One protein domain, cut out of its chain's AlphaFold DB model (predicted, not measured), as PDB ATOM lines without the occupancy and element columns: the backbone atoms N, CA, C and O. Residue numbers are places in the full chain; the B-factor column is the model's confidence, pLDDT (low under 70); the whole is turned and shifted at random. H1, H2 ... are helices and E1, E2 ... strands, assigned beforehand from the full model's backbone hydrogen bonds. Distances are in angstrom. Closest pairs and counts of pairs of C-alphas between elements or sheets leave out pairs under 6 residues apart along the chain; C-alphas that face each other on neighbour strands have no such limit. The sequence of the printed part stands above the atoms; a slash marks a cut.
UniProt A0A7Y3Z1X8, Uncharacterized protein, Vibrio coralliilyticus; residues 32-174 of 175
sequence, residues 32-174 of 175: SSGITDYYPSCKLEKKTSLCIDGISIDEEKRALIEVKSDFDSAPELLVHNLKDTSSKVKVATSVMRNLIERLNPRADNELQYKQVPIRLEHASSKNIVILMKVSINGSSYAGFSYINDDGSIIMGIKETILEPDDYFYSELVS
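AT A GLANCE: This is residues 32 to 174 of the 175 residues of an uncharacterized protein of Vibrio coralliilyticus (UniProt A0A7Y3Z1X8). A twisted sheet of five strands has the long helix H2 packed on one face and the shorter helix H3 running slantwise over part of the other, which gives three layers, helices on both faces of a sheet. The tiny helix H1 lies off the sheet, and two long stretches with no named element, residues 32 to 49 and 104 to 127, lie well out from the middle. The printed part has 143 residues, with three named helices and five named strands in the order E1 E2 H1 H2 E3 E4 E5 H3. The sheet's order is E1 E2 E3 E4 E5, mixed, and the class is mixed, helices and strands. The whole is compact, with a radius of gyration of the C-alphas of 14.7 A and spans of 39 by 35 by 31 A.

HOW THE PARTS SIT: E1, residues 50 to 57, and E2, residues 63 to 70, form an antiparallel hairpin, with N 53 and O 66 2.8 A apart, within hydrogen-bond range. H1, residues 75 to 78, is not on the sheet and is apart from H2, residues 85 to 103. E3, residues 128 to 136, is parallel to E2, with N 67 and O 131 at 2.8 A; E2, H1, H2 and E3 make a strand-helix-strand unit, two parallel neighbour strands with helices between, and its crossover is right-handed. E3, E4, residues 139 to 147, and E5, residues 153 to 159, form a meander, each strand the antiparallel neighbour of the one before, with N 132 and O 143 at 2.8 A and N 144 and O 156 at 2.9 A. H2 is on the sheet; its closest C-alphas to E4 are those of Met 96 and Ser 145, 6.0 A apart. H3, residues 164 to 172, is on the opposite face at a height over the sheet of 8.3 A, and the C-alphas of Pro 164 and Ala 142 of E4, the closest, are 4.8 A apart. In H2 and H3 every O i to N i+4 pair is within hydrogen-bond range; H1 is too short for such a pair.

IN THESE COORDINATES: E1 begins at C-alpha 50, (116.523, 276.046, 222.010), and is 21.3 A long; E2 is 22.9 A. H1 measures 5.1 A and H2 26.9 A. E3, E4 and E5 are 24.9, 27.3 and 20.6 A long. H3, 12.5 A, ends at C-alpha 172, (136.799, 290.505, 226.807).

THE WHOLE: The two C-alphas farthest apart are those of Asn 81 and His 122, at 42.4 A. The printed part has no cut, and the link from H2 to E3, 24 residues, is long. The mean pLDDT of the printed part is 78.0; residues 32 to 49, 72 to 83, 108 to 126 and 174 are under 70.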
ATOM      1  N   SER A  32     117.083 291.112 207.912       52.41
ATOM      2  CA  SER A  32     118.290 291.960 207.877       52.41
ATOM      3  C   SER A  32     119.569 291.175 208.200       52.41
ATOM      4  O   SER A  32     120.665 291.569 207.796       52.41
ATOM      5  N   SER A  33     119.420 290.033 208.885       52.78
ATOM      6  CA  SER A  33     120.495 289.080 209.167       52.78
ATOM      7  C   SER A  33     120.753 288.073 208.043       52.78
ATOM      8  O   SER A  33     121.800 287.442 208.011       52.78
ATOM      9  N   GLY A  34     119.833 287.872 207.098       50.28
ATOM     10  CA  GLY A  34     120.039 286.929 205.996       50.28
ATOM     11  C   GLY A  34     120.130 285.449 206.400       50.28
ATOM     12  O   GLY A  34     120.685 284.656 205.640       50.28
ATOM     13  N   ILE A  35     119.590 285.060 207.565       55.53
ATOM     14  CA  ILE A  35     119.359 283.653 207.929       55.53
ATOM     15  C   ILE A  35     118.162 283.133 207.123       55.53
ATOM     16  O   ILE A  35     117.029 283.564 207.333       55.53
ATOM     17  N   THR A  36     118.404 282.206 206.192       48.19
ATOM     18  CA  THR A  36     117.356 281.648 205.312       48.19
ATOM     19  C   THR A  36     116.947 280.211 205.647       48.19
ATOM     20  O   THR A  36     115.887 279.780 205.198       48.19
ATOM     21  N   ASP A  37     117.761 279.473 206.416       48.09
ATOM     22  CA  ASP A  37     117.451 278.117 206.896       48.09
ATOM     23  C   ASP A  37     116.942 278.173 208.357       48.09
ATOM     24  O   ASP A  37     117.392 278.987 209.164       48.09
ATOM     25  N   TYR A  38     115.963 277.324 208.684       48.12
ATOM     26  CA  TYR A  38     115.126 277.424 209.887       48.12
ATOM     27  C   TYR A  38     115.869 277.094 211.194       48.12
ATOM     28  O   TYR A  38     116.269 275.949 211.412       48.12
ATOM     29  N   TYR A  39     115.947 278.073 212.099       57.97
ATOM     30  CA  TYR A  39     116.098 277.854 213.539       57.97
ATOM     31  C   TYR A  39     114.812 278.329 214.229       57.97
ATOM     32  O   TYR A  39     114.267 279.364 213.836       57.97
ATOM     33  N   PRO A  40     114.301 277.602 215.235       59.50
ATOM     34  CA  PRO A  40     113.092 278.010 215.944       59.50
ATOM     35  C   PRO A  40     113.287 279.372 216.621       59.50
ATOM     36  O   PRO A  40     114.342 279.650 217.191       59.50
ATOM     37  N   SER A  41     112.272 280.234 216.559       66.44
ATOM     38  CA  SER A  41     112.278 281.537 217.231       66.44
ATOM     39  C   SER A  41     111.500 281.494 218.535       66.44
ATOM     40  O   SER A  41     110.387 280.965 218.574       66.44
ATOM     41  N   CYS A  42     112.027 282.144 219.573       69.00
ATOM     42  CA  CYS A  42     111.406 282.163 220.897       69.00
ATOM     43  C   CYS A  42     110.053 282.893 220.926       69.00
ATOM     44  O   CYS A  42     109.214 282.621 221.787       69.00
ATOM     45  N   LYS A  43     109.796 283.792 219.961       64.38
ATOM     46  CA  LYS A  43     108.502 284.483 219.828       64.38
ATOM     47  C   LYS A  43     107.380 283.543 219.373       64.38
ATOM     48  O   LYS A  43     106.235 283.714 219.791       64.38
ATOM     49  N   LEU A  44     107.707 282.562 218.531       57.12
ATOM     50  CA  LEU A  44     106.743 281.666 217.884       57.12
ATOM     51  C   LEU A  44     106.669 280.313 218.589       57.12
ATOM     52  O   LEU A  44     105.587 279.836 218.934       57.12
ATOM     53  N   GLU A  45     107.823 279.714 218.860       59.97
ATOM     54  CA  GLU A  45     107.921 278.388 219.448       59.97
ATOM     55  C   GLU A  45     108.238 278.488 220.942       59.97
ATOM     56  O   GLU A  45     109.309 278.135 221.415       59.97
ATOM     57  N   LYS A  46     107.248 278.916 221.738       57.19
ATOM     58  CA  LYS A  46     107.365 279.019 223.212       57.19
ATOM     59  C   LYS A  46     107.744 277.707 223.921       57.19
ATOM     60  O   LYS A  46     107.965 277.714 225.126       57.19
ATOM     61  N   LYS A  47     107.706 276.578 223.207       58.91
ATOM     62  CA  LYS A  47     107.948 275.231 223.735       58.91
ATOM     63  C   LYS A  47     109.270 274.617 223.271       58.91
ATOM     64  O   LYS A  47     109.554 273.497 223.687       58.91
ATOM     65  N   THR A  48     110.041 275.275 222.405       60.22
ATOM     66  CA  THR A  48     111.334 274.719 221.990       60.22
ATOM     67  C   THR A  48     112.367 274.823 223.087       60.22
ATOM     68  O   THR A  48     112.470 275.850 223.756       60.22
ATOM     69  N   SER A  49     113.172 273.771 223.219       67.19
ATOM     70  CA  SER A  49     114.305 273.734 224.144       67.19
ATOM     71  C   SER A  49     115.397 274.739 223.804       67.19
ATOM     72  O   SER A  49     116.120 275.151 224.701       67.19
ATOM     73  N   LEU A  50     115.521 275.128 222.536       76.19
ATOM     74  CA  LEU A  50     116.523 276.046 222.010       76.19
ATOM     75  C   LEU A  50     115.860 276.922 220.955       76.19
ATOM     76  O   LEU A  50     115.205 276.377 220.073       76.19
ATOM     77  N   CYS A  51     116.037 278.239 221.014       76.81
ATOM     78  CA  CYS A  51     115.500 279.157 220.015       76.81
ATOM     79  C   CYS A  51     116.321 280.445 219.900       76.81
ATOM     80  O   CYS A  51     116.989 280.849 220.850       76.81
ATOM     81  N   ILE A  52     116.261 281.098 218.736       78.62
ATOM     82  CA  ILE A  52     116.828 282.437 218.528       78.62
ATOM     83  C   ILE A  52     115.830 283.468 219.060       78.62
ATOM     84  O   ILE A  52     114.653 283.473 218.676       78.62
ATOM     85  N   ASP A  53     116.301 284.329 219.955       80.12
ATOM     86  CA  ASP A  53     115.502 285.384 220.576       80.12
ATOM     87  C   ASP A  53     115.645 286.720 219.840       80.12
ATOM     88  O   ASP A  53     114.654 287.430 219.649       80.12
ATOM     89  N   GLY A  54     116.849 287.014 219.347       78.06
ATOM     90  CA  GLY A  54     117.147 288.252 218.643       78.06
ATOM     91  C   GLY A  54     118.507 288.234 217.956       78.06
ATOM     92  O   GLY A  54     119.342 287.361 218.194       78.06
ATOM     93  N   ILE A  55     118.704 289.207 217.071       79.19
ATOM     94  CA  ILE A  55     119.995 289.515 216.466       79.19
ATOM     95  C   ILE A  55     120.195 291.017 216.598       79.19
ATOM     96  O   ILE A  55     119.305 291.791 216.249       79.19
ATOM     97  N   SER A  56     121.350 291.426 217.101       82.62
ATOM     98  CA  SER A  56     121.730 292.829 217.217       82.62
ATOM     99  C   SER A  56     123.136 293.052 216.664       82.62
ATOM    100  O   SER A  56     123.872 292.110 216.360       82.62
ATOM    101  N   ILE A  57     123.483 294.319 216.445       81.50
ATOM    102  CA  ILE A  57     124.804 294.732 215.977       81.50
ATOM    103  C   ILE A  57     125.372 295.682 217.019       81.50
ATOM    104  O   ILE A  57     124.704 296.649 217.388       81.50
ATOM    105  N   ASP A  58     126.586 295.410 217.478       82.88
ATOM    106  CA  ASP A  58     127.255 296.271 218.446       82.88
ATOM    107  C   ASP A  58     128.053 297.411 217.788       82.88
ATOM    108  O   ASP A  58     128.110 297.561 216.562       82.88
ATOM    109  N   GLU A  59     128.695 298.229 218.621       83.19
ATOM    110  CA  GLU A  59     129.497 299.371 218.174       83.19
ATOM    111  C   GLU A  59     130.713 298.961 217.318       83.19
ATOM    112  O   GLU A  59     131.141 299.712 216.438       83.19
ATOM    113  N   GLU A  60     131.232 297.745 217.512       83.62
ATOM    114  CA  GLU A  60     132.326 297.153 216.732       83.62
ATOM    115  C   GLU A  60     131.842 296.457 215.445       83.62
ATOM    116  O   GLU A  60     132.637 295.871 214.700       83.62
ATOM    117  N   LYS A  61     130.543 296.549 215.133       82.62
ATOM    118  CA  LYS A  61     129.886 295.875 214.004       82.62
ATOM    119  C   LYS A  61     129.956 294.346 214.081       82.62
ATOM    120  O   LYS A  61     129.922 293.677 213.036       82.62
ATOM    121  N   ARG A  62     130.055 293.793 215.293       85.69
ATOM    122  CA  ARG A  62     129.847 292.371 215.572       85.69
ATOM    123  C   ARG A  62     128.356 292.076 215.545       85.69
ATOM    124  O   ARG A  62     127.550 292.872 216.014       85.69
ATOM    125  N   ALA A  63     127.997 290.929 214.987       85.94
ATOM    126  CA  ALA A  63     126.629 290.442 215.025       85.94
ATOM    127  C   ALA A  63     126.440 289.579 216.268       85.94
ATOM    128  O   ALA A  63     127.036 288.505 216.372       85.94
ATOM    129  N   LEU A  64     125.619 290.057 217.195       89.06
ATOM    130  CA  LEU A  64     125.271 289.362 218.421       89.06
ATOM    131  C   LEU A  64     124.000 288.556 218.161       89.06
ATOM    132  O   LEU A  64     122.946 289.121 217.875       89.06
ATOM    133  N   ILE A  65     124.105 287.232 218.203       87.81
ATOM    134  CA  ILE A  65     122.980 286.321 217.983       87.81
ATOM    135  C   ILE A  65     122.557 285.772 219.332       87.81
ATOM    136  O   ILE A  65     123.239 284.923 219.907       87.81
ATOM    137  N   GLU A  66     121.421 286.248 219.823       89.44
ATOM    138  CA  GLU A  66     120.873 285.853 221.109       89.44
ATOM    139  C   GLU A  66     120.057 284.574 220.985       89.44
ATOM    140  O   GLU A  66     119.126 284.449 220.183       89.44
ATOM    141  N   VAL A  67     120.401 283.614 221.828       88.19
ATOM    142  CA  VAL A  67     119.837 282.277 221.853       88.19
ATOM    143  C   VAL A  67     119.361 281.990 223.264       88.19
ATOM    144  O   VAL A  67     120.117 282.092 224.232       88.19
ATOM    145  N   LYS A  68     118.099 281.599 223.391       86.75
ATOM    146  CA  LYS A  68     117.531 281.162 224.663       86.75
ATOM    147  C   LYS A  68     117.332 279.669 224.660       86.75
ATOM    148  O   LYS A  68     116.980 279.059 223.648       86.75
ATOM    149  N   SER A  69     117.547 279.088 225.827       80.44
ATOM    150  CA  SER A  69     117.321 277.680 226.047       80.44
ATOM    151  C   SER A  69     116.764 277.423 227.441       80.44
ATOM    152  O   SER A  69     117.176 278.045 228.415       80.44
ATOM    153  N   ASP A  70     115.808 276.508 227.550       77.00
ATOM    154  CA  ASP A  70     115.285 276.063 228.841       77.00
ATOM    155  C   ASP A  70     115.433 274.547 228.940       77.00
ATOM    156  O   ASP A  70     114.572 273.786 228.503       77.00
ATOM    157  N   PHE A  71     116.556 274.105 229.508       73.38
ATOM    158  CA  PHE A  71     116.849 272.682 229.680       73.38
ATOM    159  C   PHE A  71     116.038 272.032 230.801       73.38
ATOM    160  O   PHE A  71     115.998 270.803 230.885       73.38
ATOM    161  N   ASP A  72     115.402 272.823 231.660       68.44
ATOM    162  CA  ASP A  72     114.559 272.310 232.736       68.44
ATOM    163  C   ASP A  72     113.158 271.972 232.222       68.44
ATOM    164  O   ASP A  72     112.560 270.988 232.661       68.44
ATOM    165  N   SER A  73     112.677 272.727 231.232       66.38
ATOM    166  CA  SER A  73     111.369 272.522 230.600       66.38
ATOM    167  C   SER A  73     111.421 271.735 229.282       66.38
ATOM    168  O   SER A  73     110.368 271.366 228.760       66.38
ATOM    169  N   ALA A  74     112.614 271.467 228.735       64.62
ATOM    170  CA  ALA A  74     112.837 270.819 227.438       64.62
ATOM    171  C   ALA A  74     112.565 269.298 227.436       64.62
ATOM    172  O   ALA A  74     113.407 268.526 227.907       64.62
ATOM    173  N   PRO A  75     111.473 268.811 226.814       55.31
ATOM    174  CA  PRO A  75     111.130 267.387 226.811       55.31
ATOM    175  C   PRO A  75     112.211 266.512 226.166       55.31
ATOM    176  O   PRO A  75     112.546 265.466 226.716       55.31
ATOM    177  N   GLU A  76     112.810 266.942 225.049       56.28
ATOM    178  CA  GLU A  76     113.886 266.202 224.368       56.28
ATOM    179  C   GLU A  76     115.154 265.998 225.215       56.28
ATOM    180  O   GLU A  76     115.827 264.976 225.079       56.28
ATOM    181  N   LEU A  77     115.473 266.926 226.119       54.25
ATOM    182  CA  LEU A  77     116.663 266.845 226.975       54.25
ATOM    183  C   LEU A  77     116.382 266.111 228.290       54.25
ATOM    184  O   LEU A  77     117.282 265.488 228.860       54.25
ATOM    185  N   LEU A  78     115.118 266.100 228.722       51.50
ATOM    186  CA  LEU A  78     114.643 265.293 229.845       51.50
ATOM    187  C   LEU A  78     114.722 263.782 229.547       51.50
ATOM    188  O   LEU A  78     114.968 262.997 230.465       51.50
ATOM    189  N   VAL A  79     114.590 263.363 228.279       48.59
ATOM    190  CA  VAL A  79     114.665 261.943 227.861       48.59
ATOM    191  C   VAL A  79     116.067 261.346 228.056       48.59
ATOM    192  O   VAL A  79     116.195 260.154 228.339       48.59
ATOM    193  N   HIS A  80     117.127 262.155 227.973       53.31
ATOM    194  CA  HIS A  80     118.513 261.673 228.013       53.31
ATOM    195  C   HIS A  80     119.133 261.559 229.418       53.31
ATOM    196  O   HIS A  80     120.330 261.303 229.525       53.31
ATOM    197  N   ASN A  81     118.359 261.687 230.507       54.78
ATOM    198  CA  ASN A  81     118.887 261.632 231.885       54.78
ATOM    199  C   ASN A  81     120.059 262.609 232.131       54.78
ATOM    200  O   ASN A  81     120.925 262.341 232.965       54.78
ATOM    201  N   LEU A  82     120.075 263.763 231.457       64.38
ATOM    202  CA  LEU A  82     120.998 264.865 231.746       64.38
ATOM    203  C   LEU A  82     120.579 265.532 233.066       64.38
ATOM    204  O   LEU A  82     120.064 266.643 233.081       64.38
ATOM    205  N   LYS A  83     120.683 264.804 234.181       67.06
ATOM    206  CA  LYS A  83     120.200 265.255 235.494       67.06
ATOM    207  C   LYS A  83     121.203 266.167 236.187       67.06
ATOM    208  O   LYS A  83     120.802 267.061 236.926       67.06
ATOM    209  N   ASP A  84     122.496 265.947 235.969       81.44
ATOM    210  CA  ASP A  84     123.538 266.733 236.613       81.44
ATOM    211  C   ASP A  84     123.851 268.025 235.841       81.44
ATOM    212  O   ASP A  84     123.818 268.079 234.607       81.44
ATOM    213  N   THR A  85     124.168 269.080 236.593       86.38
ATOM    214  CA  THR A  85     124.493 270.412 236.065       86.38
ATOM    215  C   THR A  85     125.667 270.366 235.084       86.38
ATOM    216  O   THR A  85     125.620 271.028 234.053       86.38
ATOM    217  N   SER A  86     126.699 269.554 235.351       87.00
ATOM    218  CA  SER A  86     127.888 269.469 234.491       87.00
ATOM    219  C   SER A  86     127.540 268.972 233.087       87.00
ATOM    220  O   SER A  86     127.984 269.551 232.095       87.00
ATOM    221  N   SER A  87     126.708 267.938 232.986       84.44
ATOM    222  CA  SER A  87     126.237 267.401 231.710       84.44
ATOM    223  C   SER A  87     125.370 268.405 230.950       84.44
ATOM    224  O   SER A  87     125.568 268.582 229.748       84.44
ATOM    225  N   LYS A  88     124.465 269.120 231.634       85.19
ATOM    226  CA  LYS A  88     123.660 270.192 231.019       85.19
ATOM    227  C   LYS A  88     124.537 271.338 230.500       85.19
ATOM    228  O   LYS A  88     124.369 271.759 229.360       85.19
ATOM    229  N   VAL A  89     125.535 271.773 231.270       89.06
ATOM    230  CA  VAL A  89     126.506 272.791 230.834       89.06
ATOM    231  C   VAL A  89     127.288 272.320 229.605       89.06
ATOM    232  O   VAL A  89     127.393 273.063 228.636       89.06
ATOM    233  N   LYS A  90     127.759 271.065 229.571       88.25
ATOM    234  CA  LYS A  90     128.441 270.502 228.387       88.25
ATOM    235  C   LYS A  90     127.560 270.520 227.141       88.25
ATOM    236  O   LYS A  90     128.056 270.806 226.050       88.25
ATOM    237  N   VAL A  91     126.270 270.220 227.283       85.00
ATOM    238  CA  VAL A  91     125.312 270.303 226.172       85.00
ATOM    239  C   VAL A  91     125.154 271.746 225.706       85.00
ATOM    240  O   VAL A  91     125.279 271.988 224.509       85.00
ATOM    241  N   ALA A  92     124.982 272.708 226.617       87.88
ATOM    242  CA  ALA A  92     124.927 274.132 226.273       87.88
ATOM    243  C   ALA A  92     126.187 274.583 225.510       87.88
ATOM    244  O   ALA A  92     126.085 275.164 224.430       87.88
ATOM    245  N   THR A  93     127.379 274.224 225.995       89.56
ATOM    246  CA  THR A  93     128.648 274.499 225.303       89.56
ATOM    247  C   THR A  93     128.698 273.860 223.914       89.56
ATOM    248  O   THR A  93     129.135 274.492 222.955       89.56
ATOM    249  N   SER A  94     128.222 272.621 223.780       86.69
ATOM    250  CA  SER A  94     128.197 271.911 222.494       86.69
ATOM    251  C   SER A  94     127.236 272.574 221.507       86.69
ATOM    252  O   SER A  94     127.537 272.673 220.321       86.69
ATOM    253  N   VAL A  95     126.098 273.076 221.987       85.69
ATOM    254  CA  VAL A  95     125.145 273.850 221.184       85.69
ATOM    255  C   VAL A  95     125.768 275.165 220.717       85.69
ATOM    256  O   VAL A  95     125.708 275.453 219.524       85.69
ATOM    257  N   MET A  96     126.412 275.930 221.604       90.75
ATOM    258  CA  MET A  96     127.093 277.176 221.223       90.75
ATOM    259  C   MET A  96     128.198 276.941 220.190       90.75
ATOM    260  O   MET A  96     128.310 277.717 219.240       90.75
ATOM    261  N   ARG A  97     128.974 275.857 220.332       89.31
ATOM    262  CA  ARG A  97     129.967 275.432 219.335       89.31
ATOM    263  C   ARG A  97     129.315 275.134 217.982       89.31
ATOM    264  O   ARG A  97     129.708 275.702 216.971       89.31
ATOM    265  N   ASN A  98     128.276 274.301 217.973       83.56
ATOM    266  CA  ASN A  98     127.579 273.940 216.737       83.56
ATOM    267  C   ASN A  98     126.975 275.164 216.033       83.56
ATOM    268  O   ASN A  98     126.955 275.224 214.805       83.56
ATOM    269  N   LEU A  99     126.452 276.130 216.793       84.62
ATOM    270  CA  LEU A  99     125.883 277.355 216.238       84.62
ATOM    271  C   LEU A  99     126.961 278.241 215.618       84.62
ATOM    272  O   LEU A  99     126.802 278.639 214.466       84.62
ATOM    273  N   ILE A 100     128.067 278.511 216.321       87.94
ATOM    274  CA  ILE A 100     129.128 279.355 215.756       87.94
ATOM    275  C   ILE A 100     129.753 278.710 214.515       87.94
ATOM    276  O   ILE A 100     129.963 279.402 213.524       87.94
ATOM    277  N   GLU A 101     129.947 277.390 214.508       85.44
ATOM    278  CA  GLU A 101     130.491 276.664 213.353       85.44
ATOM    279  C   GLU A 101     129.554 276.700 212.137       85.44
ATOM    280  O   GLU A 101     129.993 276.827 210.995       85.44
ATOM    281  N   ARG A 102     128.237 276.626 212.358       80.69
ATOM    282  CA  ARG A 102     127.256 276.672 211.265       80.69
ATOM    283  C   ARG A 102     127.045 278.069 210.711       80.69
ATOM    284  O   ARG A 102     126.799 278.201 209.514       80.69
ATOM    285  N   LEU A 103     127.054 279.076 211.578       80.12
ATOM    286  CA  LEU A 103     126.637 280.434 211.240       80.12
ATOM    287  C   LEU A 103     127.813 281.319 210.815       80.12
ATOM    288  O   LEU A 103     127.625 282.232 210.006       80.12
ATOM    289  N   ASN A 104     129.021 281.046 211.321       82.25
ATOM    290  CA  ASN A 104     130.205 281.838 211.019       82.25
ATOM    291  C   ASN A 104     130.942 281.302 209.777       82.25
ATOM    292  O   ASN A 104     131.456 280.185 209.802       82.25
ATOM    293  N   PRO A 105     131.081 282.099 208.699       77.81
ATOM    294  CA  PRO A 105     131.792 281.697 207.487       77.81
ATOM    295  C   PRO A 105     133.301 281.484 207.695       77.81
ATOM    296  O   PRO A 105     133.965 280.996 206.784       77.81
ATOM    297  N   ARG A 106     133.865 281.889 208.843       81.81
ATOM    298  CA  ARG A 106     135.267 281.625 209.210       81.81
ATOM    299  C   ARG A 106     135.480 280.250 209.840       81.81
ATOM    300  O   ARG A 106     136.632 279.881 210.035       81.81
ATOM    301  N   ALA A 107     134.416 279.536 210.200       81.62
ATOM    302  CA  ALA A 107     134.549 278.218 210.799       81.62
ATOM    303  C   ALA A 107     135.159 277.234 209.795       81.62
ATOM    304  O   ALA A 107     134.702 277.143 208.652       81.62
ATOM    305  N   ASP A 108     136.184 276.501 210.228       68.56
ATOM    306  CA  ASP A 108     136.708 275.379 209.460       68.56
ATOM    307  C   ASP A 108     135.750 274.194 209.625       68.56
ATOM    308  O   ASP A 108     135.586 273.639 210.714       68.56
ATOM    309  N   ASN A 109     135.038 273.850 208.552       61.19
ATOM    310  CA  ASN A 109     134.051 272.778 208.559       61.19
ATOM    311  C   ASN A 109     134.744 271.411 208.451       61.19
ATOM    312  O   ASN A 109     134.571 270.690 207.467       61.19
ATOM    313  N   GLU A 110     135.508 271.017 209.470       55.34
ATOM    314  CA  GLU A 110     135.959 269.623 209.589       55.34
ATOM    315  C   GLU A 110     134.764 268.681 209.833       55.34
ATOM    316  O   GLU A 110     134.756 267.518 209.419       55.34
ATOM    317  N   LEU A 111     133.707 269.199 210.466       53.12
ATOM    318  CA  LEU A 111     132.436 268.512 210.658       53.12
ATOM    319  C   LEU A 111     131.541 268.731 209.428       53.12
ATOM    320  O   LEU A 111     131.334 269.859 208.993       53.12
ATOM    321  N   GLN A 112     130.960 267.654 208.886       52.38
ATOM    322  CA  GLN A 112     130.102 267.625 207.681       52.38
ATOM    323  C   GLN A 112     128.767 268.404 207.801       52.38
ATOM    324  O   GLN A 112     127.785 268.084 207.126       52.38
ATOM    325  N   TYR A 113     128.666 269.400 208.677       55.53
ATOM    326  CA  TYR A 113     127.483 270.237 208.774       55.53
ATOM    327  C   TYR A 113     127.467 271.247 207.628       55.53
ATOM    328  O   TYR A 113     128.437 271.955 207.367       55.53
ATOM    329  N   LYS A 114     126.329 271.326 206.931       64.50
ATOM    330  CA  LYS A 114     126.093 272.369 205.935       64.50
ATOM    331  C   LYS A 114     126.164 273.723 206.648       64.50
ATOM    332  O   LYS A 114     125.325 274.005 207.501       64.50
ATOM    333  N   GLN A 115     127.164 274.529 206.299       68.38
ATOM    334  CA  GLN A 115     127.242 275.921 206.732       68.38
ATOM    335  C   GLN A 115     125.982 276.663 206.270       68.38
ATOM    336  O   GLN A 115     125.522 276.497 205.135       68.38
ATOM    337  N   VAL A 116     125.439 277.483 207.161       69.31
ATOM    338  CA  VAL A 116     124.311 278.378 206.909       69.31
ATOM    339  C   VAL A 116     124.827 279.798 207.146       69.31
ATOM    340  O   VAL A 116     124.587 280.373 208.208       69.31
ATOM    341  N   PRO A 117     125.607 280.349 206.199       62.88
ATOM    342  CA  PRO A 117     126.214 281.652 206.386       62.88
ATOM    343  C   PRO A 117     125.137 282.729 206.446       62.88
ATOM    344  O   PRO A 117     124.218 282.780 205.628       62.88
ATOM    345  N   ILE A 118     125.307 283.613 207.414       64.38
ATOM    346  CA  ILE A 118     124.424 284.736 207.697       64.38
ATOM    347  C   ILE A 118     124.854 285.936 206.835       64.38
ATOM    348  O   ILE A 118     126.049 286.224 206.716       64.38
ATOM    349  N   ARG A 119     123.903 286.643 206.211       62.19
ATOM    350  CA  ARG A 119     124.158 287.877 205.442       62.19
ATOM    351  C   ARG A 119     123.580 289.083 206.166       62.19
ATOM    352  O   ARG A 119     122.404 289.383 206.017       62.19
ATOM    353  N   LEU A 120     124.432 289.803 206.880       66.44
ATOM    354  CA  LEU A 120     124.025 290.994 207.617       66.44
ATOM    355  C   LEU A 120     124.201 292.231 206.740       66.44
ATOM    356  O   LEU A 120     125.306 292.491 206.263       66.44
ATOM    357  N   GLU A 121     123.138 293.010 206.540       60.12
ATOM    358  CA  GLU A 121     123.188 294.210 205.685       60.12
ATOM    359  C   GLU A 121     124.109 295.313 206.250       60.12
ATOM    360  O   GLU A 121     124.589 296.167 205.500       60.12
ATOM    361  N   HIS A 122     124.427 295.266 207.551       62.47
ATOM    362  CA  HIS A 122     125.190 296.307 208.255       62.47
ATOM    363  C   HIS A 122     126.275 295.800 209.221       62.47
ATOM    364  O   HIS A 122     126.915 296.608 209.894       62.47
ATOM    365  N   ALA A 123     126.530 294.491 209.269       64.19
ATOM    366  CA  ALA A 123     127.569 293.899 210.110       64.19
ATOM    367  C   ALA A 123     128.521 293.027 209.298       64.19
ATOM    368  O   ALA A 123     128.209 292.543 208.208       64.19
ATOM    369  N   SER A 124     129.707 292.809 209.857       69.00
ATOM    370  CA  SER A 124     130.620 291.823 209.305       69.00
ATOM    371  C   SER A 124     130.101 290.435 209.666       69.00
ATOM    372  O   SER A 124     130.164 290.032 210.824       69.00
ATOM    373  N   SER A 125     129.659 289.656 208.675       64.19
ATOM    374  CA  SER A 125     129.323 288.239 208.884       64.19
ATOM    375  C   SER A 125     130.514 287.401 209.363       64.19
ATOM    376  O   SER A 125     130.334 286.263 209.771       64.19
ATOM    377  N   LYS A 126     131.729 287.963 209.355       67.69
ATOM    378  CA  LYS A 126     132.951 287.364 209.900       67.69
ATOM    379  C   LYS A 126     133.115 287.567 211.415       67.69
ATOM    380  O   LYS A 126     133.966 286.910 212.006       67.69
ATOM    381  N   ASN A 127     132.309 288.439 212.024       81.62
ATOM    382  CA  ASN A 127     132.403 288.834 213.430       81.62
ATOM    383  C   ASN A 127     131.103 288.476 214.163       81.62
ATOM    384  O   ASN A 127     130.409 289.341 214.691       81.62
ATOM    385  N   ILE A 128     130.732 287.197 214.113       87.94
ATOM    386  CA  ILE A 128     129.534 286.680 214.779       87.94
ATOM    387  C   ILE A 128     129.895 286.240 216.195       87.94
ATOM    388  O   ILE A 128     130.875 285.514 216.385       87.94
ATOM    389  N   VAL A 129     129.063 286.640 217.151       92.69
ATOM    390  CA  VAL A 129     129.084 286.183 218.539       92.69
ATOM    391  C   VAL A 129     127.748 285.505 218.819       92.69
ATOM    392  O   VAL A 129     126.690 286.101 218.622       92.69
ATOM    393  N   ILE A 130     127.779 284.253 219.264       93.38
ATOM    394  CA  ILE A 130     126.594 283.588 219.807       93.38
ATOM    395  C   ILE A 130     126.514 283.946 221.279       93.38
ATOM    396  O   ILE A 130     127.488 283.765 222.000       93.38
ATOM    397  N   LEU A 131     125.355 284.410 221.717       95.69
ATOM    398  CA  LEU A 131     125.054 284.741 223.099       95.69
ATOM    399  C   LEU A 131     123.965 283.793 223.590       95.69
ATOM    400  O   LEU A 131     122.896 283.717 222.994       95.69
ATOM    401  N   MET A 132     124.226 283.041 224.654       94.31
ATOM    402  CA  MET A 132     123.294 282.051 225.183       94.31
ATOM    403  C   MET A 132     122.818 282.426 226.578       94.31
ATOM    404  O   MET A 132     123.624 282.608 227.489       94.31
ATOM    405  N   LYS A 133     121.499 282.419 226.765       93.62
ATOM    406  CA  LYS A 133     120.858 282.387 228.080       93.62
ATOM    407  C   LYS A 133     120.204 281.031 228.284       93.62
ATOM    408  O   LYS A 133     119.353 280.637 227.484       93.62
ATOM    409  N   VAL A 134     120.590 280.319 229.339       90.44
ATOM    410  CA  VAL A 134     120.048 278.986 229.620       90.44
ATOM    411  C   VAL A 134     119.694 278.785 231.087       90.44
ATOM    412  O   VAL A 134     120.469 279.125 231.978       90.44
ATOM    413  N   SER A 135     118.518 278.206 231.330       88.94
ATOM    414  CA  SER A 135     118.098 277.751 232.659       88.94
ATOM    415  C   SER A 135     118.558 276.311 232.891       88.94
ATOM    416  O   SER A 135     118.247 275.420 232.094       88.94
ATOM    417  N   ILE A 136     119.315 276.087 233.968       87.19
ATOM    418  CA  ILE A 136     119.855 274.781 234.360       87.19
ATOM    419  C   ILE A 136     119.577 274.558 235.847       87.19
ATOM    420  O   ILE A 136     120.177 275.201 236.707       87.19
ATOM    421  N   ASN A 137     118.716 273.590 236.151       85.81
ATOM    422  CA  ASN A 137     118.318 273.199 237.502       85.81
ATOM    423  C   ASN A 137     117.836 274.388 238.362       85.81
ATOM    424  O   ASN A 137     118.126 274.453 239.556       85.81
ATOM    425  N   GLY A 138     117.100 275.324 237.757       84.38
ATOM    426  CA  GLY A 138     116.579 276.528 238.412       84.38
ATOM    427  C   GLY A 138     117.562 277.699 238.515       84.38
ATOM    428  O   GLY A 138     117.159 278.773 238.960       84.38
ATOM    429  N   SER A 139     118.814 277.526 238.083       90.88
ATOM    430  CA  SER A 139     119.812 278.596 238.003       90.88
ATOM    431  C   SER A 139     119.929 279.149 236.583       90.88
ATOM    432  O   SER A 139     119.796 278.415 235.602       90.88
ATOM    433  N   SER A 140     120.215 280.449 236.478       92.38
ATOM    434  CA  SER A 140     120.471 281.127 235.205       92.38
ATOM    435  C   SER A 140     121.952 281.049 234.846       92.38
ATOM    436  O   SER A 140     122.823 281.346 235.665       92.38
ATOM    437  N   TYR A 141     122.228 280.667 233.606       95.00
ATOM    438  CA  TYR A 141     123.562 280.634 233.030       95.00
ATOM    439  C   TYR A 141     123.611 281.563 231.822       95.00
ATOM    440  O   TYR A 141     122.703 281.565 230.986       95.00
ATOM    441  N   ALA A 142     124.703 282.311 231.729       96.88
ATOM    442  CA  ALA A 142     125.057 283.098 230.561       96.88
ATOM    443  C   ALA A 142     126.266 282.457 229.885       96.88
ATOM    444  O   ALA A 142     127.183 281.976 230.559       96.88
ATOM    445  N   GLY A 143     126.269 282.434 228.559       96.94
ATOM    446  CA  GLY A 143     127.380 281.924 227.776       96.94
ATOM    447  C   GLY A 143     127.567 282.679 226.475       96.94
ATOM    448  O   GLY A 143     126.662 283.368 226.007       96.94
ATOM    449  N   PHE A 144     128.747 282.526 225.893       96.75
ATOM    450  CA  PHE A 144     129.071 283.075 224.589       96.75
ATOM    451  C   PHE A 144     129.961 282.132 223.782       96.75
ATOM    452  O   PHE A 144     130.670 281.289 224.342       96.75
ATOM    453  N   SER A 145     129.959 282.309 222.462       95.44
ATOM    454  CA  SER A 145     130.986 281.766 221.575       95.44
ATOM    455  C   SER A 145     131.300 282.704 220.409       95.44
ATOM    456  O   SER A 145     130.402 283.316 219.834       95.44
ATOM    457  N   TYR A 146     132.577 282.805 220.039       93.69
ATOM    458  CA  TYR A 146     133.032 283.539 218.855       93.69
ATOM    459  C   TYR A 146     134.299 282.909 218.268       93.69
ATOM    460  O   TYR A 146     134.924 282.046 218.886       93.69
ATOM    461  N   ILE A 147     134.665 283.324 217.055       90.88
ATOM    462  CA  ILE A 147     135.922 282.934 216.404       90.88
ATOM    463  C   ILE A 147     136.904 284.097 216.525       90.88
ATOM    464  O   ILE A 147     136.624 285.180 216.004       90.88
ATOM    465  N   ASN A 148     138.033 283.869 217.194       89.88
ATOM    466  CA  ASN A 148     139.094 284.857 217.355       89.88
ATOM    467  C   ASN A 148     139.895 285.044 216.051       89.88
ATOM    468  O   ASN A 148     139.718 284.312 215.074       89.88
ATOM    469  N   ASP A 149     140.779 286.036 215.998       85.50
ATOM    470  CA  ASP A 149     141.545 286.397 214.798       85.50
ATOM    471  C   ASP A 149     142.412 285.260 214.245       85.50
ATOM    472  O   ASP A 149     142.515 285.106 213.026       85.50
ATOM    473  N   ASP A 150     142.939 284.401 215.116       86.88
ATOM    474  CA  ASP A 150     143.712 283.212 214.747       86.88
ATOM    475  C   ASP A 150     142.856 282.029 214.246       86.88
ATOM    476  O   ASP A 150     143.398 281.007 213.827       86.88
ATOM    477  N   GLY A 151     141.526 282.168 214.252       85.69
ATOM    478  CA  GLY A 151     140.577 281.127 213.855       85.69
ATOM    479  C   GLY A 151     140.157 280.191 214.989       85.69
ATOM    480  O   GLY A 151     139.316 279.320 214.765       85.69
ATOM    481  N   SER A 152     140.688 280.362 216.203       89.50
ATOM    482  CA  SER A 152     140.268 279.576 217.363       89.50
ATOM    483  C   SER A 152     138.850 279.945 217.809       89.50
ATOM    484  O   SER A 152     138.437 281.105 217.766       89.50
ATOM    485  N   ILE A 153     138.080 278.940 218.237       91.31
ATOM    486  CA  ILE A 153     136.755 279.153 218.827       91.31
ATOM    487  C   ILE A 153     136.932 279.412 220.322       91.31
ATOM    488  O   ILE A 153     137.334 278.514 221.066       91.31
ATOM    489  N   ILE A 154     136.565 280.613 220.758       94.06
ATOM    490  CA  ILE A 154     136.522 281.006 222.165       94.06
ATOM    491  C   ILE A 154     135.098 280.818 222.672       94.06
ATOM    492  O   ILE A 154     134.133 281.142 221.979       94.06
ATOM    493  N   MET A 155     134.956 280.253 223.871       95.31
ATOM    494  CA  MET A 155     133.658 280.028 224.501       95.31
ATOM    495  C   MET A 155     133.744 280.222 226.007       95.31
ATOM    496  O   MET A 155     134.681 279.737 226.642       95.31
ATOM    497  N   GLY A 156     132.708 280.826 226.575       95.50
ATOM    498  CA  GLY A 156     132.507 280.941 228.014       95.50
ATOM    499  C   GLY A 156     131.093 280.518 228.382       95.50
ATOM    500  O   GLY A 156     130.157 280.726 227.614       95.50
ATOM    501  N   ILE A 157     130.920 279.898 229.547       95.50
ATOM    502  CA  ILE A 157     129.604 279.689 230.153       95.50
ATOM    503  C   ILE A 157     129.745 279.651 231.666       95.50
ATOM    504  O   ILE A 157     130.610 278.954 232.203       95.50
ATOM    505  N   LYS A 158     128.886 280.390 232.363       95.88
ATOM    506  CA  LYS A 158     128.936 280.489 233.818       95.88
ATOM    507  C   LYS A 158     127.549 280.718 234.400       95.88
ATOM    508  O   LYS A 158     126.703 281.365 233.791       95.88
ATOM    509  N   GLU A 159     127.341 280.203 235.607       96.69
ATOM    510  CA  GLU A 159     126.201 280.588 236.434       96.69
ATOM    511  C   GLU A 159     126.349 282.054 236.847       96.69
ATOM    512  O   GLU A 159     127.326 282.429 237.502       96.69
ATOM    513  N   THR A 160     125.412 282.900 236.429       95.56
ATOM    514  CA  THR A 160     125.484 284.342 236.674       95.56
ATOM    515  C   THR A 160     124.114 284.996 236.543       95.56
ATOM    516  O   THR A 160     123.203 284.467 235.904       95.56
ATOM    517  N   ILE A 161     123.985 286.168 237.163       92.94
ATOM    518  CA  ILE A 161     122.826 287.053 237.010       92.94
ATOM    519  C   ILE A 161     122.968 288.012 235.823       92.94
ATOM    520  O   ILE A 161     121.998 288.679 235.485       92.94
ATOM    521  N   LEU A 162     124.174 288.118 235.251       94.06
ATOM    522  CA  LEU A 162     124.429 288.964 234.089       94.06
ATOM    523  C   LEU A 162     123.660 288.442 232.876       94.06
ATOM    524  O   LEU A 162     123.500 287.228 232.710       94.06
ATOM    525  N   GLU A 163     123.227 289.361 232.020       94.19
ATOM    526  CA  GLU A 163     122.770 288.991 230.687       94.19
ATOM    527  C   GLU A 163     123.968 288.520 229.830       94.19
ATOM    528  O   GLU A 163     125.129 288.798 230.158       94.19
ATOM    529  N   PRO A 164     123.729 287.726 228.770       94.62
ATOM    530  CA  PRO A 164     124.806 287.140 227.971       94.62
ATOM    531  C   PRO A 164     125.791 288.132 227.345       94.62
ATOM    532  O   PRO A 164     126.981 287.829 227.271       94.62
ATOM    533  N   ASP A 165     125.317 289.295 226.908       93.81
ATOM    534  CA  ASP A 165     126.138 290.372 226.356       93.81
ATOM    535  C   ASP A 165     127.033 291.002 227.430       93.81
ATOM    536  O   ASP A 165     128.248 291.066 227.247       93.81
ATOM    537  N   ASP A 166     126.472 291.365 228.587       94.50
ATOM    538  CA  ASP A 166     127.235 291.874 229.733       94.50
ATOM    539  C   ASP A 166     128.331 290.886 230.166       94.50
ATOM    540  O   ASP A 166     129.472 291.275 230.436       94.50
ATOM    541  N   TYR A 167     128.003 289.588 230.217       95.81
ATOM    542  CA  TYR A 167     128.978 288.545 230.532       95.81
ATOM    543  C   TYR A 167     130.092 288.475 229.480       95.81
ATOM    544  O   TYR A 167     131.269 288.476 229.845       95.81
ATOM    545  N   PHE A 168     129.746 288.471 228.192       95.06
ATOM    546  CA  PHE A 168     130.719 288.478 227.100       95.06
ATOM    547  C   PHE A 168     131.697 289.657 227.204       95.06
ATOM    548  O   PHE A 168     132.911 289.451 227.200       95.06
ATOM    549  N   TYR A 169     131.191 290.879 227.388       93.62
ATOM    550  CA  TYR A 169     132.043 292.062 227.527       93.62
ATOM    551  C   TYR A 169     132.923 292.024 228.779       93.62
ATOM    552  O   TYR A 169     134.055 292.503 228.747       93.62
ATOM    553  N   SER A 170     132.443 291.431 229.877       93.56
ATOM    554  CA  SER A 170     133.246 291.291 231.098       93.56
ATOM    555  C   SER A 170     134.463 290.374 230.918       93.56
ATOM    556  O   SER A 170     135.518 290.622 231.507       93.56
ATOM    557  N   GLU A 171     134.342 289.350 230.071       92.75
ATOM    558  CA  GLU A 171     135.442 288.429 229.779       92.75
ATOM    559  C   GLU A 171     136.409 289.019 228.743       92.75
ATOM    560  O   GLU A 171     137.612 288.862 228.910       92.75
ATOM    561  N   LEU A 172     135.928 289.797 227.762       85.75
ATOM    562  CA  LEU A 172     136.799 290.505 226.807       85.75
ATOM    563  C   LEU A 172     137.760 291.499 227.474       85.75
ATOM    564  O   LEU A 172     138.884 291.670 227.022       85.75
ATOM    565  N   VAL A 173     137.328 292.180 228.539       72.50
ATOM    566  CA  VAL A 173     138.177 293.131 229.288       72.50
ATOM    567  C   VAL A 173     139.221 292.408 230.153       72.50
ATOM    568  O   VAL A 173     140.169 293.030 230.636       72.50
ATOM    569  N   SER A 174     139.039 291.106 230.373       61.38
ATOM    570  CA  SER A 174     139.931 290.273 231.182       61.38
ATOM    571  C   SER A 174     141.046 289.598 230.363       61.38
ATOM    572  O   SER A 174     141.934 288.996 230.971       61.38
TER     573      SER A 174